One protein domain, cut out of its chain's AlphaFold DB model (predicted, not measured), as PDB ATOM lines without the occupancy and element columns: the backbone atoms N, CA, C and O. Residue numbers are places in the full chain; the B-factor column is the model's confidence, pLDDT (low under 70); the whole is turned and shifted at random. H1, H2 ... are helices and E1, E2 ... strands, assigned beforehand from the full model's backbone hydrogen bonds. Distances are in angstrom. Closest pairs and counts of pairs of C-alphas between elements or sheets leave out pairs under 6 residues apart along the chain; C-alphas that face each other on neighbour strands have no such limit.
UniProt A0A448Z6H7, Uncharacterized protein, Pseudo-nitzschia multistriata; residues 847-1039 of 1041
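What this domain is: This is residues 847 to 1039 of the 1041 residues of an uncharacterized protein of Pseudo-nitzschia multistriata (UniProt A0A448Z6H7). One long helix, H6, runs through the middle of the domain, with H3 and H4 packed on one side of it and H5, H8 and H9 on another. H2 packs behind H3 and H4, with the short H1 beyond it, and a small hairpin of strands, E1 and E2, sits beside H5 through E1. Residues 928 to 933 and the far end of H6 with most of the stretch after it, residues 966 to 971 and 974 to 980, stick out. The printed part has 193 residues, with nine named helices and two named strands in the order H1 to H8, E1, E2, H9; the sheet E1 - E2 is antiparallel and the class is mostly helix. The whole is compact, with a radius of gyration of the C-alphas of 17.2 A and spans of 55 by 42 by 28 A.

Where its parts are: H1 is residues 855 to 858, beginning at C-alpha 855 (153.481, 95.917, 102.060). H2 is 866 to 875, H3 is 881 to 894, 19.6 A long, and H4 is 898 to 907. H5, 909 to 928, measures 29.4 A. H6, 940 to 968, measures 42.5 A, from C-alpha 940 (138.936, 113.718, 103.679). H7 is 970 to 974, H8 is 983 to 993, E1 is 997 to 999 and E2 is 1016 to 1018. H9, 1023 to 1037, is 20.2 A long and ends at C-alpha 1037 (137.622, 110.069, 89.492).

How they stand to each other: H6 is the hub, touching five helices. H3 touches it at a shallow tilt of 22 degrees, the same way, closest at the C-alphas of Leu 892 and Cys 952, 5.3 A. H4 touches residues 956 to 963 of H6, closest at Lys 898 and Ala 959, C-alphas 5.2 A apart. H5 touches residues 942 to 953 of H6 at a steep tilt of 45 degrees, opposite ways, closest at the C-alphas of Ile 913 and Ala 949, 5.3 A. H8 is about perpendicular to H6, at 76 degrees, and touches it closest at the C-alphas of Gly 957 and Val 987, 4.3 A. H9 touches H6, C-alphas Ala 950 and Ala 1037 being closest at 4.9 A, and touches H8, C-alphas Ala 988 and Ala 1026 at 4.5 A. H2 and H3 form a helical hairpin, at a shallow tilt of 32 degrees, only just short of steep, closest at the C-alphas of Val 874 and Lys 884, 4.8 A. H1 touches H2, closest at the C-alphas of Ile 858 and Gln 866, 6.1 A. H7 touches no helix. In the hairpin E1 and E2, N 998 and O 1017 are within hydrogen-bond range at 3.0 A; the closest C-alphas of H5 and E1, those of Asp 911 and His 997, are 5.0 A apart. Every O i to N i+4 pair is within range in H2, H3, H4, H5, H7, H8 and H9, and 24 of 25 in H6; H1 is too short for one.

The domain as a whole: The C-alphas of Trp 933 and Leu 970, the two farthest apart, are 55.0 A apart. The printed part has no cut. The links H5 to H6 and E1 to E2 are long. The mean pLDDT of the printed part is 89.6, with residues 932 to 935, 967 to 975 and 977 to 978 under 70.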
ATOM      1  N   LEU A 847     135.832  90.067 101.727       75.81
ATOM      2  CA  LEU A 847     135.613  89.108 102.824       75.81
ATOM      3  C   LEU A 847     136.687  87.996 102.853       75.81
ATOM      4  O   LEU A 847     136.490  86.909 103.409       75.81
ATOM      5  N   ARG A 848     137.845  88.248 102.229       78.12
ATOM      6  CA  ARG A 848     139.007  87.348 102.207       78.12
ATOM      7  C   ARG A 848     139.798  87.410 103.521       78.12
ATOM      8  O   ARG A 848     140.770  88.148 103.645       78.12
ATOM      9  N   ASN A 849     139.443  86.547 104.476       78.44
ATOM     10  CA  ASN A 849     140.298  86.237 105.631       78.44
ATOM     11  C   ASN A 849     141.533  85.429 105.182       78.44
ATOM     12  O   ASN A 849     141.551  84.201 105.261       78.44
ATOM     13  N   VAL A 850     142.548  86.129 104.674       83.00
ATOM     14  CA  VAL A 850     143.848  85.594 104.235       83.00
ATOM     15  C   VAL A 850     144.958  86.226 105.082       83.00
ATOM     16  O   VAL A 850     144.824  87.361 105.542       83.00
ATOM     17  N   ARG A 851     146.066  85.504 105.304       87.31
ATOM     18  CA  ARG A 851     147.258  86.059 105.964       87.31
ATOM     19  C   ARG A 851     147.858  87.157 105.085       87.31
ATOM     20  O   ARG A 851     148.502  86.869 104.080       87.31
ATOM     21  N   ILE A 852     147.643  88.402 105.490       93.81
ATOM     22  CA  ILE A 852     148.149  89.597 104.814       93.81
ATOM     23  C   ILE A 852     149.681  89.586 104.854       93.81
ATOM     24  O   ILE A 852     150.273  89.375 105.915       93.81
ATOM     25  N   LEU A 853     150.322  89.842 103.715       94.88
ATOM     26  CA  LEU A 853     151.761  90.092 103.666       94.88
ATOM     27  C   LEU A 853     152.037  91.581 103.938       94.88
ATOM     28  O   LEU A 853     151.333  92.430 103.387       94.88
ATOM     29  N   PRO A 854     153.048  91.933 104.756       95.00
ATOM     30  CA  PRO A 854     153.475  93.319 104.923       95.00
ATOM     31  C   PRO A 854     153.804  93.965 103.573       95.00
ATOM     32  O   PRO A 854     154.521  93.371 102.769       95.00
ATOM     33  N   ILE A 855     153.338  95.197 103.343       95.50
ATOM     34  CA  ILE A 855     153.481  95.917 102.060       95.50
ATOM     35  C   ILE A 855     154.921  95.892 101.517       95.50
ATOM     36  O   ILE A 855     155.139  95.591 100.345       95.50
ATOM     37  N   ALA A 856     155.917  96.104 102.383       95.19
ATOM     38  CA  ALA A 856     157.333  96.071 102.010       95.19
ATOM     39  C   ALA A 856     157.798  94.725 101.411       95.19
ATOM     40  O   ALA A 856     158.722  94.708 100.602       95.19
ATOM     41  N   GLN A 857     157.158  93.607 101.774       96.88
ATOM     42  CA  GLN A 857     157.458  92.277 101.234       96.88
ATOM     43  C   GLN A 857     156.772  92.022  99.884       96.88
ATOM     44  O   GLN A 857     157.297  91.255  99.082       96.88
ATOM     45  N   ILE A 858     155.644  92.684  99.589       97.56
ATOM     46  CA  ILE A 858     154.866  92.439  98.361       97.56
ATOM     47  C   ILE A 858     155.681  92.769  97.107       97.56
ATOM     48  O   ILE A 858     155.664  92.006  96.145       97.56
ATOM     49  N   HIS A 859     156.468  93.846  97.130       95.75
ATOM     50  CA  HIS A 859     157.369  94.197  96.025       95.75
ATOM     51  C   HIS A 859     158.487  93.164  95.771       95.75
ATOM     52  O   HIS A 859     159.073  93.178  94.690       95.75
ATOM     53  N   GLY A 860     158.793  92.296  96.743       96.31
ATOM     54  CA  GLY A 860     159.761  91.201  96.615       96.31
ATOM     55  C   GLY A 860     159.158  89.878  96.129       96.31
ATOM     56  O   GLY A 860     159.900  88.929  95.896       96.31
ATOM     57  N   LEU A 861     157.833  89.798  95.976       96.50
ATOM     58  CA  LEU A 861     157.158  88.626  95.417       96.50
ATOM     59  C   LEU A 861     157.306  88.570  93.894       96.50
ATOM     60  O   LEU A 861     157.453  89.603  93.235       96.50
ATOM     61  N   ASP A 862     157.153  87.372  93.329       95.75
ATOM     62  CA  ASP A 862     157.081  87.177  91.881       95.75
ATOM     63  C   ASP A 862     155.986  88.069  91.239       95.75
ATOM     64  O   ASP A 862     154.858  88.105  91.758       95.75
ATOM     65  N   PRO A 863     156.253  88.764  90.111       92.69
ATOM     66  CA  PRO A 863     155.308  89.689  89.485       92.69
ATOM     67  C   PRO A 863     153.935  89.122  89.093       92.69
ATOM     68  O   PRO A 863     153.000  89.911  88.940       92.69
ATOM     69  N   THR A 864     153.773  87.802  88.941       91.44
ATOM     70  CA  THR A 864     152.462  87.163  88.705       91.44
ATOM     71  C   THR A 864     151.633  87.040  89.986       91.44
ATOM     72  O   THR A 864     150.401  87.069  89.937       91.44
ATOM     73  N   SER A 865     152.297  86.962  91.144       94.12
ATOM     74  CA  SER A 865     151.673  86.837  92.466       94.12
ATOM     75  C   SER A 865     151.372  88.189  93.131       94.12
ATOM     76  O   SER A 865     150.393  88.297  93.876       94.12
ATOM     77  N   GLN A 866     152.137  89.239  92.796       95.25
ATOM     78  CA  GLN A 866     151.948  90.607  93.302       95.25
ATOM     79  C   GLN A 866     150.488  91.109  93.229       95.25
ATOM     80  O   GLN A 866     150.006  91.608  94.248       95.25
ATOM     81  N   PRO A 867     149.732  90.958  92.114       94.69
ATOM     82  CA  PRO A 867     148.340  91.415  92.040       94.69
ATOM     83  C   PRO A 867     147.440  90.816  93.128       94.69
ATOM     84  O   PRO A 867     146.572  91.500  93.664       94.69
ATOM     85  N   ARG A 868     147.659  89.546  93.494       94.06
ATOM     86  CA  ARG A 868     146.860  88.868  94.518       94.06
ATOM     87  C   ARG A 868     147.227  89.325  95.927       94.06
ATOM     88  O   ARG A 868     146.332  89.589  96.719       94.06
ATOM     89  N   ALA A 869     148.515  89.493  96.217       95.88
ATOM     90  CA  ALA A 869     148.957  90.012  97.509       95.88
ATOM     91  C   ALA A 869     148.451  91.448  97.761       95.88
ATOM     92  O   ALA A 869     147.991  91.750  98.861       95.88
ATOM     93  N   TRP A 870     148.447  92.312  96.737       96.81
ATOM     94  CA  TRP A 870     147.843  93.646  96.840       96.81
ATOM     95  C   TRP A 870     146.324  93.605  97.043       96.81
ATOM     96  O   TRP A 870     145.801  94.381  97.842       96.81
ATOM     97  N   LEU A 871     145.617  92.686  96.374       94.88
ATOM     98  CA  LEU A 871     144.190  92.464  96.623       94.88
ATOM     99  C   LEU A 871     143.918  92.063  98.069       94.88
ATOM    100  O   LEU A 871     143.017  92.625  98.681       94.88
ATOM    101  N   ASP A 872     144.702  91.140  98.624       94.56
ATOM    102  CA  ASP A 872     144.515  90.665  99.995       94.56
ATOM    103  C   ASP A 872     144.852  91.773 101.038       94.56
ATOM    104  O   ASP A 872     144.242  91.806 102.108       94.56
ATOM    105  N   VAL A 873     145.722  92.752 100.714       95.56
ATOM    106  CA  VAL A 873     145.914  93.990 101.513       95.56
ATOM    107  C   VAL A 873     144.708  94.927 101.429       95.56
ATOM    108  O   VAL A 873     144.240  95.400 102.464       95.56
ATOM    109  N   VAL A 874     144.206  95.214 100.225       95.00
ATOM    110  CA  VAL A 874     143.059  96.119 100.023       95.00
ATOM    111  C   VAL A 874     141.790  95.551 100.662       95.00
ATOM    112  O   VAL A 874     141.068  96.260 101.358       95.00
ATOM    113  N   ALA A 875     141.550  94.256 100.459       90.94
ATOM    114  CA  ALA A 875     140.367  93.542 100.915       90.94
ATOM    115  C   ALA A 875     140.241  93.410 102.436       90.94
ATOM    116  O   ALA A 875     139.123  93.279 102.929       90.94
ATOM    117  N   SER A 876     141.352  93.362 103.175       91.44
ATOM    118  CA  SER A 876     141.305  92.949 104.577       91.44
ATOM    119  C   SER A 876     140.603  93.963 105.484       91.44
ATOM    120  O   SER A 876     140.761  95.176 105.353       91.44
ATOM    121  N   ALA A 877     139.887  93.470 106.495       87.38
ATOM    122  CA  ALA A 877     139.394  94.307 107.586       87.38
ATOM    123  C   ALA A 877     140.539  94.902 108.436       87.38
ATOM    124  O   ALA A 877     140.381  95.990 108.982       87.38
ATOM    125  N   ASN A 878     141.694  94.225 108.506       89.69
ATOM    126  CA  ASN A 878     142.747  94.509 109.491       89.69
ATOM    127  C   ASN A 878     143.838  95.481 108.998       89.69
ATOM    128  O   ASN A 878     144.681  95.902 109.788       89.69
ATOM    129  N   THR A 879     143.856  95.831 107.710       93.12
ATOM    130  CA  THR A 879     144.774  96.830 107.138       93.12
ATOM    131  C   THR A 879     144.251  98.248 107.342       93.12
ATOM    132  O   THR A 879     143.050  98.515 107.198       93.12
ATOM    133  N   SER A 880     145.163  99.173 107.658       94.06
ATOM    134  CA  SER A 880     144.825 100.587 107.842       94.06
ATOM    135  C   SER A 880     144.370 101.230 106.529       94.06
ATOM    136  O   SER A 880     144.679 100.749 105.436       94.06
ATOM    137  N   ASN A 881     143.656 102.353 106.620       93.00
ATOM    138  CA  ASN A 881     143.234 103.095 105.430       93.00
ATOM    139  C   ASN A 881     144.439 103.573 104.599       93.00
ATOM    140  O   ASN A 881     144.370 103.555 103.376       93.00
ATOM    141  N   ASP A 882     145.563 103.907 105.236       95.06
ATOM    142  CA  ASP A 882     146.791 104.308 104.539       95.06
ATOM    143  C   ASP A 882     147.432 103.130 103.792       95.06
ATOM    144  O   ASP A 882     147.828 103.277 102.638       95.06
ATOM    145  N   GLN A 883     147.446 101.934 104.395       95.94
ATOM    146  CA  GLN A 883     147.889 100.698 103.734       95.94
ATOM    147  C   GLN A 883     146.991 100.334 102.544       95.94
ATOM    148  O   GLN A 883     147.487  99.923 101.497       95.94
ATOM    149  N   LYS A 884     145.671 100.515 102.681       95.00
ATOM    150  CA  LYS A 884     144.700 100.319 101.591       95.00
ATOM    151  C   LYS A 884     144.890 101.338 100.472       95.00
ATOM    152  O   LYS A 884     144.812 100.963  99.306       95.00
ATOM    153  N   ASN A 885     145.178 102.593 100.810       95.81
ATOM    154  CA  ASN A 885     145.457 103.650  99.843       95.81
ATOM    155  C   ASN A 885     146.775 103.396  99.091       95.81
ATOM    156  O   ASN A 885     146.774 103.455  97.866       95.81
ATOM    157  N   GLU A 886     147.870 103.039  99.773       96.38
ATOM    158  CA  GLU A 886     149.132 102.677  99.103       96.38
ATOM    159  C   GLU A 886     148.961 101.444  98.204       96.38
ATOM    160  O   GLU A 886     149.365 101.466  97.041       96.38
ATOM    161  N   ALA A 887     148.290 100.400  98.695       96.75
ATOM    162  CA  ALA A 887     147.994  99.223  97.889       96.75
ATOM    163  C   ALA A 887     147.132  99.561  96.662       96.75
ATOM    164  O   ALA A 887     147.390  99.051  95.575       96.75
ATOM    165  N   MET A 888     146.154 100.460  96.794       96.88
ATOM    166  CA  MET A 888     145.333 100.916  95.672       96.88
ATOM    167  C   MET A 888     146.125 101.802  94.685       96.88
ATOM    168  O   MET A 888     145.908 101.693  93.479       96.88
ATOM    169  N   GLU A 889     147.092 102.617  95.135       97.00
ATOM    170  CA  GLU A 889     148.024 103.318  94.231       97.00
ATOM    171  C   GLU A 889     148.913 102.339  93.445       97.00
ATOM    172  O   GLU A 889     149.115 102.523  92.243       97.00
ATOM    173  N   GLU A 890     149.416 101.273  94.072       97.62
ATOM    174  CA  GLU A 890     150.217 100.265  93.369       97.62
ATOM    175  C   GLU A 890     149.346  99.395  92.434       97.62
ATOM    176  O   GLU A 890     149.762  99.113  91.308       97.62
ATOM    177  N   ILE A 891     148.093  99.079  92.792       96.62
ATOM    178  CA  ILE A 891     147.110  98.483  91.862       96.62
ATOM    179  C   ILE A 891     146.864  99.409  90.658       96.62
ATOM    180  O   ILE A 891     146.868  98.929  89.524       96.62
ATOM    181  N   LEU A 892     146.733 100.726  90.856       97.06
ATOM    182  CA  LEU A 892     146.583 101.716  89.776       97.06
ATOM    183  C   LEU A 892     147.794 101.754  88.824       97.06
ATOM    184  O   LEU A 892     147.652 102.056  87.633       97.06
ATOM    185  N   LEU A 893     148.998 101.464  89.325       96.75
ATOM    186  CA  LEU A 893     150.201 101.322  88.502       96.75
ATOM    187  C   LEU A 893     150.221  99.982  87.754       96.75
ATOM    188  O   LEU A 893     150.475  99.967  86.548       96.75
ATOM    189  N   LEU A 894     149.914  98.881  88.444       96.19
ATOM    190  CA  LEU A 894     149.927  97.519  87.904       96.19
ATOM    191  C   LEU A 894     148.824  97.285  86.858       96.19
ATOM    192  O   LEU A 894     149.076  96.624  85.855       96.19
ATOM    193  N   ALA A 895     147.636  97.869  87.035       96.75
ATOM    194  CA  ALA A 895     146.487  97.746  86.131       96.75
ATOM    195  C   ALA A 895     146.697  98.376  84.737       96.75
ATOM    196  O   ALA A 895     145.830  98.265  83.875       96.75
ATOM    197  N   LYS A 896     147.841  99.022  84.483       94.94
ATOM    198  CA  LYS A 896     148.236  99.495  83.143       94.94
ATOM    199  C   LYS A 896     148.739  98.363  82.245       94.94
ATOM    200  O   LYS A 896     148.695  98.483  81.025       94.94
ATOM    201  N   ASP A 897     149.209  97.269  82.841       94.88
ATOM    202  CA  ASP A 897     149.498  96.016  82.150       94.88
ATOM    203  C   ASP A 897     148.185  95.231  81.992       94.88
ATOM    204  O   ASP A 897     147.565  94.841  82.984       94.88
ATOM    205  N   LYS A 898     147.768  94.979  80.742       94.12
ATOM    206  CA  LYS A 898     146.527  94.249  80.426       94.12
ATOM    207  C   LYS A 898     146.457  92.880  81.112       94.12
ATOM    208  O   LYS A 898     145.380  92.476  81.546       94.12
ATOM    209  N   ARG A 899     147.587  92.169  81.242       93.56
ATOM    210  CA  ARG A 899     147.631  90.842  81.883       93.56
ATOM    211  C   ARG A 899     147.371  90.961  83.385       93.56
ATOM    212  O   ARG A 899     146.582  90.190  83.927       93.56
ATOM    213  N   ARG A 900     147.957  91.963  84.049       95.81
ATOM    214  CA  ARG A 900     147.735  92.229  85.485       95.81
ATOM    215  C   ARG A 900     146.329  92.756  85.754       95.81
ATOM    216  O   ARG A 900     145.685  92.279  86.682       95.81
ATOM    217  N   ALA A 901     145.819  93.658  84.913       96.25
ATOM    218  CA  ALA A 901     144.427  94.108  84.954       96.25
ATOM    219  C   ALA A 901     143.449  92.929  84.876       96.25
ATOM    220  O   ALA A 901     142.554  92.821  85.714       96.25
ATOM    221  N   LYS A 902     143.671  91.991  83.942       94.94
ATOM    222  CA  LYS A 902     142.869  90.769  83.852       94.94
ATOM    223  C   LYS A 902     142.941  89.935  85.136       94.94
ATOM    224  O   LYS A 902     141.898  89.491  85.598       94.94
ATOM    225  N   ILE A 903     144.118  89.765  85.748       95.38
ATOM    226  CA  ILE A 903     144.253  89.048  87.032       95.38
ATOM    227  C   ILE A 903     143.459  89.747  88.149       95.38
ATOM    228  O   ILE A 903     142.763  89.072  88.904       95.38
ATOM    229  N   PHE A 904     143.502  91.083  88.241       96.44
ATOM    230  CA  PHE A 904     142.710  91.830  89.227       96.44
ATOM    231  C   PHE A 904     141.198  91.629  89.037       96.44
ATOM    232  O   PHE A 904     140.478  91.421  90.016       96.44
ATOM    233  N   LEU A 905     140.719  91.660  87.790       96.06
ATOM    234  CA  LEU A 905     139.313  91.426  87.442       96.06
ATOM    235  C   LEU A 905     138.901  89.969  87.703       96.06
ATOM    236  O   LEU A 905     137.891  89.734  88.364       96.06
ATOM    237  N   ASP A 906     139.717  88.998  87.280       94.25
ATOM    238  CA  ASP A 906     139.510  87.570  87.539       94.25
ATOM    239  C   ASP A 906     139.457  87.271  89.051       94.25
ATOM    240  O   ASP A 906     138.704  86.394  89.471       94.25
ATOM    241  N   GLU A 907     140.226  87.966  89.893       93.56
ATOM    242  CA  GLU A 907     140.231  87.774  91.352       93.56
ATOM    243  C   GLU A 907     139.206  88.642  92.115       93.56
ATOM    244  O   GLU A 907     139.028  88.444  93.319       93.56
ATOM    245  N   GLY A 908     138.460  89.519  91.431       94.12
ATOM    246  CA  GLY A 908     137.296  90.218  91.995       94.12
ATOM    247  C   GLY A 908     137.557  91.610  92.584       94.12
ATOM    248  O   GLY A 908     136.813  92.033  93.464       94.12
ATOM    249  N   ILE A 909     138.562  92.357  92.098       95.56
ATOM    250  CA  ILE A 909     138.845  93.751  92.530       95.56
ATOM    251  C   ILE A 909     137.598  94.656  92.560       95.56
ATOM    252  O   ILE A 909     137.477  95.540  93.414       95.56
ATOM    253  N   LEU A 910     136.662  94.430  91.632       96.19
ATOM    254  CA  LEU A 910     135.455  95.236  91.482       96.19
ATOM    255  C   LEU A 910     134.531  95.149  92.702       96.19
ATOM    256  O   LEU A 910     133.881  96.144  92.997       96.19
ATOM    257  N   ASP A 911     134.519  94.036  93.445       94.19
ATOM    258  CA  ASP A 911     133.728  93.908  94.679       94.19
ATOM    259  C   ASP A 911     134.095  95.017  95.679       94.19
ATOM    260  O   ASP A 911     133.227  95.708  96.212       94.19
ATOM    261  N   TYR A 912     135.401  95.224  95.897       94.12
ATOM    262  CA  TYR A 912     135.907  96.253  96.804       94.12
ATOM    263  C   TYR A 912     135.708  97.657  96.226       94.12
ATOM    264  O   TYR A 912     135.196  98.538  96.914       94.12
ATOM    265  N   ILE A 913     136.076  97.872  94.956       95.69
ATOM    266  CA  ILE A 913     135.967  99.188  94.303       95.69
ATOM    267  C   ILE A 913     134.512  99.678  94.296       95.69
ATOM    268  O   ILE A 913     134.242 100.815  94.689       95.69
ATOM    269  N   ILE A 914     133.564  98.827  93.893       96.06
ATOM    270  CA  ILE A 914     132.143  99.180  93.851       96.06
ATOM    271  C   ILE A 914     131.579  99.355  95.261       96.06
ATOM    272  O   ILE A 914     130.773 100.262  95.454       96.06
ATOM    273  N   TRP A 915     132.032  98.595  96.262       93.56
ATOM    274  CA  TRP A 915     131.672  98.836  97.663       93.56
ATOM    275  C   TRP A 915     132.152 100.209  98.165       93.56
ATOM    276  O   TRP A 915     131.337 100.985  98.670       93.56
ATOM    277  N   THR A 916     133.429 100.564  97.962       94.44
ATOM    278  CA  THR A 916     133.984 101.868  98.375       94.44
ATOM    279  C   THR A 916     133.249 103.033  97.709       94.44
ATOM    280  O   THR A 916     132.854 103.980  98.387       94.44
ATOM    281  N   ILE A 917     133.020 102.958  96.393       96.12
ATOM    282  CA  ILE A 917     132.349 104.031  95.647       96.12
ATOM    283  C   ILE A 917     130.859 104.102  96.011       96.12
ATOM    284  O   ILE A 917     130.354 105.198  96.239       96.12
ATOM    285  N   SER A 918     130.161 102.967  96.144       94.31
ATOM    286  CA  SER A 918     128.739 102.960  96.534       94.31
ATOM    287  C   SER A 918     128.538 103.575  97.917       94.31
ATOM    288  O   SER A 918     127.667 104.422  98.073       94.31
ATOM    289  N   ARG A 919     129.381 103.232  98.903       91.94
ATOM    290  CA  ARG A 919     129.311 103.830 100.248       91.94
ATOM    291  C   ARG A 919     129.574 105.340 100.227       91.94
ATOM    292  O   ARG A 919     128.951 106.079 100.986       91.94
ATOM    293  N   TYR A 920     130.475 105.809  99.362       94.94
ATOM    294  CA  TYR A 920     130.743 107.239  99.209       94.94
ATOM    295  C   TYR A 920     129.557 107.987  98.581       94.94
ATOM    296  O   TYR A 920     129.152 109.031  99.093       94.94
ATOM    297  N   LEU A 921     128.950 107.421  97.532       94.44
ATOM    298  CA  LEU A 921     127.750 107.972  96.899       94.44
ATOM    299  C   LEU A 921     126.540 107.950  97.852       94.44
ATOM    300  O   LEU A 921     125.861 108.964  97.964       94.44
ATOM    301  N   GLU A 922     126.329 106.872  98.619       91.94
ATOM    302  CA  GLU A 922     125.299 106.800  99.673       91.94
ATOM    303  C   GLU A 922     125.470 107.915 100.724       91.94
ATOM    304  O   GLU A 922     124.485 108.531 101.136       91.94
ATOM    305  N   LYS A 923     126.712 108.232 101.130       91.62
ATOM    306  CA  LYS A 923     126.996 109.355 102.043       91.62
ATOM    307  C   LYS A 923     126.730 110.727 101.412       91.62
ATOM    308  O   LYS A 923     126.211 111.601 102.100       91.62
ATOM    309  N   LEU A 924     127.054 110.932 100.135       92.12
ATOM    310  CA  LEU A 924     126.774 112.191  99.423       92.12
ATOM    311  C   LEU A 924     125.269 112.415  99.238       92.12
ATOM    312  O   LEU A 924     124.754 113.491  99.529       92.12
ATOM    313  N   GLU A 925     124.552 111.363  98.851       91.38
ATOM    314  CA  GLU A 925     123.094 111.341  98.785       91.38
ATOM    315  C   GLU A 925     122.416 111.608 100.136       91.38
ATOM    316  O   GLU A 925     121.273 112.065 100.152       91.38
ATOM    317  N   ALA A 926     123.063 111.275 101.255       88.94
ATOM    318  CA  ALA A 926     122.588 111.605 102.597       88.94
ATOM    319  C   ALA A 926     122.941 113.049 103.001       88.94
ATOM    320  O   ALA A 926     122.158 113.688 103.693       88.94
ATOM    321  N   ALA A 927     124.076 113.585 102.543       88.12
ATOM    322  CA  ALA A 927     124.509 114.950 102.845       88.12
ATOM    323  C   ALA A 927     123.640 116.033 102.171       88.12
ATOM    324  O   ALA A 927     123.390 117.076 102.773       88.12
ATOM    325  N   ASP A 928     123.153 115.788 100.949       87.44
ATOM    326  CA  ASP A 928     122.248 116.710 100.238       87.44
ATOM    327  C   ASP A 928     120.835 116.746 100.861       87.44
ATOM    328  O   ASP A 928     120.184 117.792 100.959       87.44
ATOM    329  N   LYS A 929     120.373 115.601 101.381       87.50
ATOM    330  CA  LYS A 929     119.101 115.469 102.103       87.50
ATOM    331  C   LYS A 929     119.241 116.098 103.493       87.50
ATOM    332  O   LYS A 929     119.648 115.438 104.440       87.50
ATOM    333  N   LYS A 930     118.892 117.385 103.623       76.75
ATOM    334  CA  LYS A 930     119.056 118.174 104.862       76.75
ATOM    335  C   LYS A 930     118.207 117.693 106.054       76.75
ATOM    336  O   LYS A 930     117.208 118.314 106.404       76.75
ATOM    337  N   THR A 931     118.627 116.609 106.700       73.19
ATOM    338  CA  THR A 931     118.053 116.082 107.944       73.19
ATOM    339  C   THR A 931     119.042 116.250 109.097       73.19
ATOM    340  O   THR A 931     119.990 115.476 109.214       73.19
ATOM    341  N   ASP A 932     118.780 117.232 109.968       62.00
ATOM    342  CA  ASP A 932     119.692 117.778 111.000       62.00
ATOM    343  C   ASP A 932     120.287 116.788 112.027       62.00
ATOM    344  O   ASP A 932     121.085 117.185 112.875       62.00
ATOM    345  N   TRP A 933     119.907 115.509 111.993       61.81
ATOM    346  CA  TRP A 933     120.235 114.506 113.011       61.81
ATOM    347  C   TRP A 933     121.175 113.380 112.543       61.81
ATOM    348  O   TRP A 933     121.634 112.615 113.387       61.81
ATOM    349  N   ALA A 934     121.472 113.257 111.241       60.84
ATOM    350  CA  ALA A 934     122.260 112.133 110.707       60.84
ATOM    351  C   ALA A 934     123.107 112.472 109.465       60.84
ATOM    352  O   ALA A 934     123.150 111.708 108.501       60.84
ATOM    353  N   PHE A 935     123.825 113.598 109.483       68.00
ATOM    354  CA  PHE A 935     124.873 113.857 108.491       68.00
ATOM    355  C   PHE A 935     126.176 113.128 108.872       68.00
ATOM    356  O   PHE A 935     126.853 113.570 109.804       68.00
ATOM    357  N   PRO A 936     126.606 112.065 108.165       77.12
ATOM    358  CA  PRO A 936     128.018 111.713 108.158       77.12
ATOM    359  C   PRO A 936     128.824 112.877 107.591       77.12
ATOM    360  O   PRO A 936     128.724 113.176 106.401       77.12
ATOM    361  N   GLU A 937     129.687 113.477 108.406       89.25
ATOM    362  CA  GLU A 937     130.780 114.271 107.858       89.25
ATOM    363  C   GLU A 937     131.625 113.351 106.964       89.25
ATOM    364  O   GLU A 937     132.143 112.314 107.394       89.25
ATOM    365  N   ILE A 938     131.696 113.691 105.679       92.88
ATOM    366  CA  ILE A 938     132.497 112.961 104.701       92.88
ATOM    367  C   ILE A 938     133.952 113.303 104.986       92.88
ATOM    368  O   ILE A 938     134.425 114.394 104.666       92.88
ATOM    369  N   THR A 939     134.666 112.363 105.595       93.31
ATOM    370  CA  THR A 939     136.063 112.590 105.957       93.31
ATOM    371  C   THR A 939     136.927 112.741 104.702       93.31
ATOM    372  O   THR A 939     136.689 112.099 103.673       93.31
ATOM    373  N   ALA A 940     137.987 113.553 104.784       94.31
ATOM    374  CA  ALA A 940     138.936 113.718 103.679       94.31
ATOM    375  C   ALA A 940     139.543 112.374 103.218       94.31
ATOM    376  O   ALA A 940     139.796 112.187 102.029       94.31
ATOM    377  N   ASN A 941     139.694 111.423 104.149       93.44
ATOM    378  CA  ASN A 941     140.190 110.071 103.890       93.44
ATOM    379  C   ASN A 941     139.184 109.198 103.120       93.44
ATOM    380  O   ASN A 941     139.593 108.361 102.321       93.44
ATOM    381  N   GLU A 942     137.877 109.394 103.312       93.38
ATOM    382  CA  GLU A 942     136.852 108.722 102.503       93.38
ATOM    383  C   GLU A 942     136.762 109.332 101.097       93.38
ATOM    384  O   GLU A 942     136.704 108.583 100.120       93.38
ATOM    385  N   LYS A 943     136.844 110.669 100.965       95.44
ATOM    386  CA  LYS A 943     136.897 111.335  99.648       95.44
ATOM    387  C   LYS A 943     138.147 110.925  98.853       95.44
ATOM    388  O   LYS A 943     138.044 110.697  97.648       95.44
ATOM    389  N   SER A 944     139.310 110.785  99.499       95.44
ATOM    390  CA  SER A 944     140.538 110.338  98.825       95.44
ATOM    391  C   SER A 944     140.500 108.853  98.446       95.44
ATOM    392  O   SER A 944     140.790 108.528  97.294       95.44
ATOM    393  N   ALA A 945     140.065 107.966  99.351       95.31
ATOM    394  CA  ALA A 945     139.942 106.534  99.073       95.31
ATOM    395  C   ALA A 945     138.946 106.242  97.938       95.31
ATOM    396  O   ALA A 945     139.222 105.419  97.064       95.31
ATOM    397  N   ALA A 946     137.806 106.939  97.901       96.62
ATOM    398  CA  ALA A 946     136.802 106.738  96.861       96.62
ATOM    399  C   ALA A 946     137.208 107.330  95.500       96.62
ATOM    400  O   ALA A 946     136.957 106.696  94.474       96.62
ATOM    401  N   ASN A 947     137.901 108.477  95.470       97.50
ATOM    402  CA  ASN A 947     138.534 108.990  94.248       97.50
ATOM    403  C   ASN A 947     139.576 107.988  93.714       97.50
ATOM    404  O   ASN A 947     139.534 107.600  92.546       97.50
ATOM    405  N   LEU A 948     140.446 107.468  94.583       97.00
ATOM    406  CA  LEU A 948     141.464 106.495  94.194       97.00
ATOM    407  C   LEU A 948     140.859 105.166  93.695       97.00
ATOM    408  O   LEU A 948     141.316 104.630  92.684       97.00
ATOM    409  N   ALA A 949     139.787 104.675  94.325       97.31
ATOM    410  CA  ALA A 949     139.019 103.527  93.838       97.31
ATOM    411  C   ALA A 949     138.372 103.801  92.465       97.31
ATOM    412  O   ALA A 949     138.398 102.938  91.585       97.31
ATOM    413  N   ALA A 950     137.843 105.007  92.239       97.94
ATOM    414  CA  ALA A 950     137.254 105.403  90.962       97.94
ATOM    415  C   ALA A 950     138.302 105.517  89.839       97.94
ATOM    416  O   ALA A 950     138.087 104.992  88.746       97.94
ATOM    417  N   LEU A 951     139.475 106.094  90.122       98.06
ATOM    418  CA  LEU A 951     140.628 106.110  89.213       98.06
ATOM    419  C   LEU A 951     141.106 104.692  88.859       98.06
ATOM    420  O   LEU A 951     141.464 104.429  87.704       98.06
ATOM    421  N   CYS A 952     141.065 103.759  89.817       97.81
ATOM    422  CA  CYS A 952     141.341 102.345  89.556       97.81
ATOM    423  C   CYS A 952     140.272 101.718  88.661       97.81
ATOM    424  O   CYS A 952     140.623 101.040  87.701       97.81
ATOM    425  N   CYS A 953     138.988 102.000  88.901       97.94
ATOM    426  CA  CYS A 953     137.889 101.529  88.059       97.94
ATOM    427  C   CYS A 953     138.031 102.011  86.603       97.94
ATOM    428  O   CYS A 953     137.954 101.210  85.673       97.94
ATOM    429  N   VAL A 954     138.346 103.297  86.398       98.00
ATOM    430  CA  VAL A 954     138.624 103.881  85.073       98.00
ATOM    431  C   VAL A 954     139.849 103.239  84.411       98.00
ATOM    432  O   VAL A 954     139.838 102.977  83.208       98.00
ATOM    433  N   THR A 955     140.905 102.948  85.173       97.62
ATOM    434  CA  THR A 955     142.135 102.332  84.638       97.62
ATOM    435  C   THR A 955     141.940 100.855  84.286       97.62
ATOM    436  O   THR A 955     142.408 100.411  83.239       97.62
ATOM    437  N   LEU A 956     141.188 100.110  85.099       97.50
ATOM    438  CA  LEU A 956     140.777  98.739  84.801       97.50
ATOM    439  C   LEU A 956     139.843  98.694  83.585       97.50
ATOM    440  O   LEU A 956     140.063  97.872  82.702       97.50
ATOM    441  N   GLY A 957     138.882  99.622  83.475       97.25
ATOM    442  CA  GLY A 957     138.002  99.747  82.307       97.25
ATOM    443  C   GLY A 957     138.790  99.976  81.016       97.25
ATOM    444  O   GLY A 957     138.558  99.287  80.023       97.25
ATOM    445  N   LYS A 958     139.800 100.857  81.061       95.94
ATOM    446  CA  LYS A 958     140.766 101.070  79.969       95.94
ATOM    447  C   LYS A 958     141.508  99.794  79.584       95.94
ATOM    448  O   LYS A 958     141.562  99.459  78.404       95.94
ATOM    449  N   ALA A 959     142.057  99.070  80.555       95.44
ATOM    450  CA  ALA A 959     142.815  97.850  80.292       95.44
ATOM    451  C   ALA A 959     141.939  96.685  79.791       95.44
ATOM    452  O   ALA A 959     142.369  95.944  78.908       95.44
ATOM    453  N   HIS A 960     140.709  96.560  80.301       95.19
ATOM    454  CA  HIS A 960     139.700  95.571  79.901       95.19
ATOM    455  C   HIS A 960     139.217  95.799  78.465       95.19
ATOM    456  O   HIS A 960     139.370  94.926  77.611       95.19
ATOM    457  N   CYS A 961     138.749  97.017  78.170       93.69
ATOM    458  CA  CYS A 961     138.404  97.481  76.824       93.69
ATOM    459  C   CYS A 961     139.563  97.248  75.837       93.69
ATOM    460  O   CYS A 961     139.393  96.652  74.771       93.69
ATOM    461  N   ALA A 962     140.778  97.648  76.226       91.12
ATOM    462  CA  ALA A 962     141.961  97.475  75.397       91.12
ATOM    463  C   ALA A 962     142.386  96.008  75.231       91.12
ATOM    464  O   ALA A 962     143.081  95.723  74.261       91.12
ATOM    465  N   ALA A 963     142.027  95.085  76.129       89.88
ATOM    466  CA  ALA A 963     142.264  93.652  75.943       89.88
ATOM    467  C   ALA A 963     141.295  93.074  74.903       89.88
ATOM    468  O   ALA A 963     141.746  92.560  73.878       89.88
ATOM    469  N   ILE A 964     139.986  93.268  75.109       87.75
ATOM    470  CA  ILE A 964     138.919  92.754  74.235       87.75
ATOM    471  C   ILE A 964     139.107  93.216  72.784       87.75
ATOM    472  O   ILE A 964     139.097  92.393  71.868       87.75
ATOM    473  N   HIS A 965     139.348  94.511  72.553       81.19
ATOM    474  CA  HIS A 965     139.487  95.016  71.184       81.19
ATOM    475  C   HIS A 965     140.787  94.594  70.489       81.19
ATOM    476  O   HIS A 965     140.791  94.507  69.263       81.19
ATOM    477  N   THR A 966     141.861  94.253  71.219       72.31
ATOM    478  CA  THR A 966     143.057  93.666  70.579       72.31
ATOM    479  C   THR A 966     142.935  92.179  70.260       72.31
ATOM    480  O   THR A 966     143.753  91.683  69.493       72.31
ATOM    481  N   GLU A 967     141.953  91.467  70.819       64.12
ATOM    482  CA  GLU A 967     141.823  90.013  70.640       64.12
ATOM    483  C   GLU A 967     140.720  89.591  69.655       64.12
ATOM    484  O   GLU A 967     140.751  88.450  69.195       64.12
ATOM    485  N   GLY A 968     139.766  90.464  69.288       56.56
ATOM    486  CA  GLY A 968     138.673  90.013  68.412       56.56
ATOM    487  C   GLY A 968     137.820  91.019  67.638       56.56
ATOM    488  O   GLY A 968     136.986  90.549  66.867       56.56
ATOM    489  N   ASP A 969     137.962  92.346  67.790       59.97
ATOM    490  CA  ASP A 969     136.992  93.268  67.164       59.97
ATOM    491  C   ASP A 969     137.562  94.607  66.647       59.97
ATOM    492  O   ASP A 969     137.377  95.679  67.231       59.97
ATOM    493  N   LEU A 970     138.204  94.538  65.474       59.41
ATOM    494  CA  LEU A 970     138.568  95.706  64.658       59.41
ATOM    495  C   LEU A 970     137.338  96.446  64.088       59.41
ATOM    496  O   LEU A 970     137.442  97.624  63.744       59.41
ATOM    497  N   LEU A 971     136.172  95.794  63.995       59.91
ATOM    498  CA  LEU A 971     134.950  96.424  63.488       59.91
ATOM    499  C   LEU A 971     134.355  97.377  64.531       59.91
ATOM    500  O   LEU A 971     133.977  98.493  64.171       59.91
ATOM    501  N   LEU A 972     134.370  97.028  65.821       62.28
ATOM    502  CA  LEU A 972     133.981  97.966  66.879       62.28
ATOM    503  C   LEU A 972     134.931  99.164  66.974       62.28
ATOM    504  O   LEU A 972     134.461 100.264  67.244       62.28
ATOM    505  N   MET A 973     136.229  98.996  66.684       55.91
ATOM    506  CA  MET A 973     137.141 100.140  66.532       55.91
ATOM    507  C   MET A 973     136.735 101.043  65.355       55.91
ATOM    508  O   MET A 973     136.762 102.264  65.497       55.91
ATOM    509  N   SER A 974     136.304 100.467  64.225       60.03
ATOM    510  CA  SER A 974     135.885 101.233  63.038       60.03
ATOM    511  C   SER A 974     134.625 102.089  63.242       60.03
ATOM    512  O   SER A 974     134.445 103.078  62.537       60.03
ATOM    513  N   MET A 975     133.780 101.767  64.232       64.19
ATOM    514  CA  MET A 975     132.575 102.549  64.552       64.19
ATOM    515  C   MET A 975     132.853 103.891  65.249       64.19
ATOM    516  O   MET A 975     131.952 104.725  65.326       64.19
ATOM    517  N   TYR A 976     134.060 104.121  65.772       70.12
ATOM    518  CA  TYR A 976     134.425 105.397  66.392       70.12
ATOM    519  C   TYR A 976     135.227 106.239  65.395       70.12
ATOM    520  O   TYR A 976     136.430 106.037  65.248       70.12
ATOM    521  N   GLU A 977     134.598 107.246  64.775       56.50
ATOM    522  CA  GLU A 977     135.220 108.154  63.779       56.50
ATOM    523  C   GLU A 977     136.513 108.858  64.245       56.50
ATOM    524  O   GLU A 977     137.232 109.449  63.440       56.50
ATOM    525  N   ARG A 978     136.820 108.833  65.550       63.31
ATOM    526  CA  ARG A 978     138.045 109.399  66.145       63.31
ATOM    527  C   ARG A 978     138.930 108.370  66.861       63.31
ATOM    528  O   ARG A 978     139.858 108.756  67.562       63.31
ATOM    529  N   GLY A 979     138.665 107.075  66.682       70.56
ATOM    530  CA  GLY A 979     139.531 105.972  67.116       70.56
ATOM    531  C   GLY A 979     139.603 105.705  68.625       70.56
ATOM    532  O   GLY A 979     140.376 104.844  69.041       70.56
ATOM    533  N   THR A 980     138.824 106.405  69.457       82.88
ATOM    534  CA  THR A 980     138.799 106.209  70.914       82.88
ATOM    535  C   THR A 980     137.381 106.004  71.448       82.88
ATOM    536  O   THR A 980     136.451 106.744  71.128       82.88
ATOM    537  N   VAL A 981     137.225 104.989  72.301       89.88
ATOM    538  CA  VAL A 981     136.001 104.741  73.079       89.88
ATOM    539  C   VAL A 981     135.964 105.722  74.267       89.88
ATOM    540  O   VAL A 981     136.993 105.842  74.934       89.88
ATOM    541  N   PRO A 982     134.842 106.395  74.588       94.25
ATOM    542  CA  PRO A 982     134.732 107.245  75.784       94.25
ATOM    543  C   PRO A 982     134.984 106.467  77.084       94.25
ATOM    544  O   PRO A 982     134.545 105.322  77.200       94.25
ATOM    545  N   GLU A 983     135.677 107.058  78.063       95.94
ATOM    546  CA  GLU A 983     136.125 106.361  79.287       95.94
ATOM    547  C   GLU A 983     134.954 105.771  80.087       95.94
ATOM    548  O   GLU A 983     135.039 104.658  80.604       95.94
ATOM    549  N   GLU A 984     133.832 106.484  80.110       96.88
ATOM    550  CA  GLU A 984     132.567 106.087  80.722       96.88
ATOM    551  C   GLU A 984     132.039 104.800  80.082       96.88
ATOM    552  O   GLU A 984     131.594 103.892  80.776       96.88
ATOM    553  N   ARG A 985     132.143 104.679  78.753       95.56
ATOM    554  CA  ARG A 985     131.682 103.499  78.011       95.56
ATOM    555  C   ARG A 985     132.624 102.305  78.187       95.56
ATOM    556  O   ARG A 985     132.150 101.175  78.257       95.56
ATOM    557  N   GLN A 986     133.930 102.546  78.335       96.25
ATOM    558  CA  GLN A 986     134.911 101.504  78.671       96.25
ATOM    559  C   GLN A 986     134.646 100.915  80.068       96.25
ATOM    560  O   GLN A 986     134.648  99.697  80.248       96.25
ATOM    561  N   VAL A 987     134.367 101.777  81.054       97.50
ATOM    562  CA  VAL A 987     133.977 101.360  82.410       97.50
ATOM    563  C   VAL A 987     132.614 100.670  82.400       97.50
ATOM    564  O   VAL A 987     132.478  99.608  82.998       97.50
ATOM    565  N   ALA A 988     131.621 101.201  81.682       97.25
ATOM    566  CA  ALA A 988     130.297 100.592  81.577       97.25
ATOM    567  C   ALA A 988     130.342  99.183  80.970       97.25
ATOM    568  O   ALA A 988     129.694  98.273  81.482       97.25
ATOM    569  N   GLN A 989     131.144  98.979  79.920       96.06
ATOM    570  CA  GLN A 989     131.347  97.660  79.329       96.06
ATOM    571  C   GLN A 989     131.977  96.690  80.339       96.06
ATOM    572  O   GLN A 989     131.434  95.609  80.560       96.06
ATOM    573  N   MET A 990     133.051  97.095  81.027       97.38
ATOM    574  CA  MET A 990     133.669  96.283  82.082       97.38
ATOM    575  C   MET A 990     132.675  95.927  83.200       97.38
ATOM    576  O   MET A 990     132.614  94.775  83.617       97.38
ATOM    577  N   LEU A 991     131.867  96.882  83.670       97.25
ATOM    578  CA  LEU A 991     130.876  96.660  84.731       97.25
ATOM    579  C   LEU A 991     129.663  95.830  84.279       97.25
ATOM    580  O   LEU A 991     128.981  95.240  85.117       97.25
ATOM    581  N   HIS A 992     129.381  95.774  82.977       96.50
ATOM    582  CA  HIS A 992     128.351  94.906  82.406       96.50
ATOM    583  C   HIS A 992     128.853  93.465  82.200       96.50
ATOM    584  O   HIS A 992     128.114  92.511  82.445       96.50
ATOM    585  N   GLU A 993     130.105  93.301  81.764       95.50
ATOM    586  CA  GLU A 993     130.693  92.008  81.393       95.50
ATOM    587  C   GLU A 993     131.349  91.263  82.566       95.50
ATOM    588  O   GLU A 993     131.277  90.034  82.621       95.50
ATOM    589  N   VAL A 994     131.997  91.976  83.496       96.12
ATOM    590  CA  VAL A 994     132.729  91.377  84.623       96.12
ATOM    591  C   VAL A 994     131.794  91.218  85.831       96.12
ATOM    592  O   VAL A 994     131.341  92.222  86.397       96.12
ATOM    593  N   PRO A 995     131.508  89.977  86.282       94.00
ATOM    594  CA  PRO A 995     130.676  89.750  87.456       94.00
ATOM    595  C   PRO A 995     131.323  90.338  88.708       94.00
ATOM    596  O   PRO A 995     132.474  90.034  89.018       94.00
ATOM    597  N   HIS A 996     130.558  91.138  89.441       94.25
ATOM    598  CA  HIS A 996     130.970  91.748  90.699       94.25
ATOM    599  C   HIS A 996     129.817  91.700  91.704       94.25
ATOM    600  O   HIS A 996     128.638  91.625  91.341       94.25
ATOM    601  N   HIS A 997     130.157  91.723  92.984       93.50
ATOM    602  CA  HIS A 997     129.199  91.787  94.074       93.50
ATOM    603  C   HIS A 997     128.864  93.239  94.417       93.50
ATOM    604  O   HIS A 997     129.709  94.129  94.338       93.50
ATOM    605  N   ALA A 998     127.631  93.472  94.859       90.31
ATOM    606  CA  ALA A 998     127.229  94.730  95.478       90.31
ATOM    607  C   ALA A 998     126.552  94.467  96.826       90.31
ATOM    608  O   ALA A 998     125.958  93.405  97.037       90.31
ATOM    609  N   ARG A 999     126.615  95.457  97.722       88.31
ATOM    610  CA  ARG A 999     125.866  95.454  98.981       88.31
ATOM    611  C   ARG A 999     124.366  95.504  98.670       88.31
ATOM    612  O   ARG A 999     123.909  96.406  97.973       88.31
ATOM    613  N   VAL A1000     123.610  94.529  99.169       86.75
ATOM    614  CA  VAL A1000     122.142  94.457  99.028       86.75
ATOM    615  C   VAL A1000     121.454  95.204 100.171       86.75
ATOM    616  O   VAL A1000     120.408  95.824  99.991       86.75
ATOM    617  N   THR A1001     122.057  95.166 101.360       81.25
ATOM    618  CA  THR A1001     121.554  95.811 102.574       81.25
ATOM    619  C   THR A1001     121.741  97.325 102.522       81.25
ATOM    620  O   THR A1001     122.821  97.830 102.832       81.25
ATOM    621  N   LYS A1002     120.667  98.058 102.211       77.06
ATOM    622  CA  LYS A1002     120.555  99.477 102.575       77.06
ATOM    623  C   LYS A1002     120.397  99.576 104.092       77.06
ATOM    624  O   LYS A1002     119.307  99.366 104.616       77.06
ATOM    625  N   ILE A1003     121.494  99.846 104.795       75.31
ATOM    626  CA  ILE A1003     121.465 100.158 106.228       75.31
ATOM    627  C   ILE A1003     120.922 101.587 106.371       75.31
ATOM    628  O   ILE A1003     121.320 102.469 105.612       75.31
ATOM    629  N   SER A1004     120.011 101.824 107.319       77.75
ATOM    630  CA  SER A1004     119.424 103.154 107.573       77.75
ATOM    631  C   SER A1004     120.447 104.197 108.037       77.75
ATOM    632  O   SER A1004     120.196 105.392 107.942       77.75
ATOM    633  N   ASP A1005     121.593 103.731 108.531       74.50
ATOM    634  CA  ASP A1005     122.754 104.512 108.929       74.50
ATOM    635  C   ASP A1005     123.954 104.104 108.036       74.50
ATOM    636  O   ASP A1005     124.430 102.970 108.136       74.50
ATOM    637  N   PRO A1006     124.456 104.978 107.138       70.81
ATOM    638  CA  PRO A1006     125.630 104.699 106.300       70.81
ATOM    639  C   PRO A1006     126.974 104.901 107.037       70.81
ATOM    640  O   PRO A1006     128.054 104.650 106.479       70.81
ATOM    641  N   THR A1007     126.938 105.385 108.282       71.75
ATOM    642  CA  THR A1007     128.106 105.606 109.139       71.75
ATOM    643  C   THR A1007     128.530 104.296 109.804       71.75
ATOM    644  O   THR A1007     129.697 103.909 109.683       71.75
ATOM    645  N   ILE A1008     127.575 103.560 110.387       75.56
ATOM    646  CA  ILE A1008     127.799 102.272 111.053       75.56
ATOM    647  C   ILE A1008     127.947 101.167 110.001       75.56
ATOM    648  O   ILE A1008     126.975 100.583 109.524       75.56
ATOM    649  N   VAL A1009     129.196 100.848 109.662       70.44
ATOM    650  CA  VAL A1009     129.532  99.616 108.939       70.44
ATOM    651  C   VAL A1009     130.065  98.588 109.924       70.44
ATOM    652  O   VAL A1009     131.185  98.695 110.417       70.44
ATOM    653  N   GLU A1010     129.252  97.563 110.158       78.81
ATOM    654  CA  GLU A1010     129.686  96.268 110.674       78.81
ATOM    655  C   GLU A1010     129.874  95.327 109.471       78.81
ATOM    656  O   GLU A1010     128.872  94.866 108.918       78.81
ATOM    657  N   PRO A1011     131.114  95.008 109.042       72.88
ATOM    658  CA  PRO A1011     131.349  94.168 107.858       72.88
ATOM    659  C   PRO A1011     130.720  92.768 107.959       72.88
ATOM    660  O   PRO A1011     130.414  92.142 106.952       72.88
ATOM    661  N   SER A1012     130.484  92.293 109.184       75.25
ATOM    662  CA  SER A1012     129.784  91.045 109.510       75.25
ATOM    663  C   SER A1012     128.283  91.049 109.183       75.25
ATOM    664  O   SER A1012     127.690  89.975 109.101       75.25
ATOM    665  N   LYS A1013     127.660  92.223 109.012       80.00
ATOM    666  CA  LYS A1013     126.228  92.387 108.691       80.00
ATOM    667  C   LYS A1013     125.965  92.733 107.224       80.00
ATOM    668  O   LYS A1013     124.810  92.727 106.799       80.00
ATOM    669  N   GLU A1014     126.997  93.050 106.443       81.94
ATOM    670  CA  GLU A1014     126.828  93.447 105.045       81.94
ATOM    671  C   GLU A1014     126.570  92.231 104.149       81.94
ATOM    672  O   GLU A1014     127.457  91.417 103.891       81.94
ATOM    673  N   VAL A1015     125.341  92.110 103.639       85.38
ATOM    674  CA  VAL A1015     124.996  91.044 102.691       85.38
ATOM    675  C   VAL A1015     125.346  91.498 101.279       85.38
ATOM    676  O   VAL A1015     124.721  92.401 100.716       85.38
ATOM    677  N   PHE A1016     126.341  90.835 100.701       88.69
ATOM    678  CA  PHE A1016     126.768  90.998  99.318       88.69
ATOM    679  C   PHE A1016     126.084  89.964  98.418       88.69
ATOM    680  O   PHE A1016     126.017  88.785  98.766       88.69
ATOM    681  N   ALA A1017     125.630  90.380  97.236       91.56
ATOM    682  CA  ALA A1017     125.145  89.470  96.197       91.56
ATOM    683  C   ALA A1017     125.725  89.843  94.822       91.56
ATOM    684  O   ALA A1017     126.001  91.025  94.589       91.56
ATOM    685  N   PRO A1018     125.901  88.877  93.896       92.38
ATOM    686  CA  PRO A1018     126.320  89.165  92.526       92.38
ATOM    687  C   PRO A1018     125.323  90.108  91.840       92.38
ATOM    688  O   PRO A1018     124.148  89.768  91.684       92.38
ATOM    689  N   ARG A1019     125.781  91.289  91.417       92.81
ATOM    690  CA  ARG A1019     124.940  92.307  90.779       92.81
ATOM    691  C   ARG A1019     125.169  92.292  89.274       92.81
ATOM    692  O   ARG A1019     126.162  92.806  88.777       92.81
ATOM    693  N   GLN A1020     124.218  91.728  88.533       93.56
ATOM    694  CA  GLN A1020     124.181  91.888  87.081       93.56
ATOM    695  C   GLN A1020     123.608  93.269  86.750       93.56
ATOM    696  O   GLN A1020     122.430  93.531  86.990       93.56
ATOM    697  N   LEU A1021     124.447  94.159  86.220       95.69
ATOM    698  CA  LEU A1021     124.014  95.449  85.689       95.69
ATOM    699  C   LEU A1021     123.567  95.280  84.236       95.69
ATOM    700  O   LEU A1021     124.271  94.673  83.427       95.69
ATOM    701  N   THR A1022     122.425  95.862  83.875       96.50
ATOM    702  CA  THR A1022     122.136  96.130  82.457       96.50
ATOM    703  C   THR A1022     123.100  97.197  81.937       96.50
ATOM    704  O   THR A1022     123.556  98.037  82.712       96.50
ATOM    705  N   LEU A1023     123.404  97.203  80.633       95.88
ATOM    706  CA  LEU A1023     124.378  98.149  80.070       95.88
ATOM    707  C   LEU A1023     124.030  99.616  80.389       95.88
ATOM    708  O   LEU A1023     124.909 100.362  80.791       95.88
ATOM    709  N   ALA A1024     122.750 100.004  80.337       96.62
ATOM    710  CA  ALA A1024     122.314 101.361  80.687       96.62
ATOM    711  C   ALA A1024     122.575 101.728  82.168       96.62
ATOM    712  O   ALA A1024     122.994 102.845  82.465       96.62
ATOM    713  N   GLN A1025     122.388 100.782  83.099       96.44
ATOM    714  CA  GLN A1025     122.731 100.969  84.519       96.44
ATOM    715  C   GLN A1025     124.249 101.007  84.736       96.44
ATOM    716  O   GLN A1025     124.732 101.712  85.620       96.44
ATOM    717  N   ALA A1026     125.011 100.264  83.930       97.06
ATOM    718  CA  ALA A1026     126.465 100.327  83.935       97.06
ATOM    719  C   ALA A1026     126.973 101.665  83.364       97.06
ATOM    720  O   ALA A1026     127.921 102.217  83.906       97.06
ATOM    721  N   GLU A1027     126.321 102.233  82.344       97.12
ATOM    722  CA  GLU A1027     126.607 103.567  81.784       97.12
ATOM    723  C   GLU A1027     126.217 104.710  82.732       97.12
ATOM    724  O   GLU A1027     126.854 105.761  82.735       97.12
ATOM    725  N   GLU A1028     125.176 104.540  83.546       96.88
ATOM    726  CA  GLU A1028     124.838 105.446  84.650       96.88
ATOM    727  C   GLU A1028     125.894 105.398  85.761       96.88
ATOM    728  O   GLU A1028     126.526 106.415  86.051       96.88
ATOM    729  N   LEU A1029     126.179 104.209  86.297       96.75
ATOM    730  CA  LEU A1029     127.186 104.023  87.341       96.75
ATOM    731  C   LEU A1029     128.592 104.444  86.875       96.75
ATOM    732  O   LEU A1029     129.335 105.055  87.641       96.75
ATOM    733  N   ALA A1030     128.953 104.187  85.616       97.62
ATOM    734  CA  ALA A1030     130.224 104.616  85.038       97.62
ATOM    735  C   ALA A1030     130.353 106.141  84.931       97.62
ATOM    736  O   ALA A1030     131.448 106.659  85.145       97.62
ATOM    737  N   ARG A1031     129.260 106.874  84.660       97.56
ATOM    738  CA  ARG A1031     129.258 108.347  84.702       97.56
ATOM    739  C   ARG A1031     129.490 108.862  86.123       97.56
ATOM    740  O   ARG A1031     130.327 109.743  86.302       97.56
ATOM    741  N   SER A1032     128.846 108.272  87.133       97.50
ATOM    742  CA  SER A1032     129.111 108.605  88.542       97.50
ATOM    743  C   SER A1032     130.563 108.304  88.934       97.50
ATOM    744  O   SER A1032     131.236 109.161  89.496       97.50
ATOM    745  N   ILE A1033     131.087 107.126  88.576       97.75
ATOM    746  CA  ILE A1033     132.491 106.740  88.805       97.75
ATOM    747  C   ILE A1033     133.452 107.722  88.122       97.75
ATOM    748  O   ILE A1033     134.438 108.137  88.727       97.75
ATOM    749  N   LYS A1034     133.172 108.127  86.880       97.75
ATOM    750  CA  LYS A1034     133.996 109.090  86.146       97.75
ATOM    751  C   LYS A1034     134.001 110.467  86.817       97.75
ATOM    752  O   LYS A1034     135.076 111.027  87.006       97.75
ATOM    753  N   ALA A1035     132.844 110.966  87.256       97.44
ATOM    754  CA  ALA A1035     132.750 112.214  88.018       97.44
ATOM    755  C   ALA A1035     133.551 112.148  89.335       97.44
ATOM    756  O   ALA A1035     134.314 113.066  89.635       97.44
ATOM    757  N   VAL A1036     133.467 111.031  90.072       97.19
ATOM    758  CA  VAL A1036     134.268 110.777  91.288       97.19
ATOM    759  C   VAL A1036     135.778 110.816  90.983       97.19
ATOM    760  O   VAL A1036     136.532 111.451  91.719       97.19
ATOM    761  N   ALA A1037     136.215 110.160  89.901       97.69
ATOM    762  CA  ALA A1037     137.622 110.069  89.492       97.69
ATOM    763  C   ALA A1037     138.205 111.407  88.995       97.69
ATOM    764  O   ALA A1037     139.370 111.711  89.247       97.69
ATOM    765  N   ASP A1038     137.390 112.222  88.323       97.00
ATOM    766  CA  ASP A1038     137.769 113.563  87.861       97.00
ATOM    767  C   ASP A1038     137.642 114.626  88.977       97.00
ATOM    768  O   ASP A1038     137.959 115.796  88.762       97.00
ATOM    769  N   GLY A1039     137.190 114.237  90.178       95.69
ATOM    770  CA  GLY A1039     136.995 115.126  91.330       95.69
ATOM    771  C   GLY A1039     135.772 116.048  91.230       95.69
ATOM    772  O   GLY A1039     135.665 116.997  92.005       95.69
TER     773      GLY A1039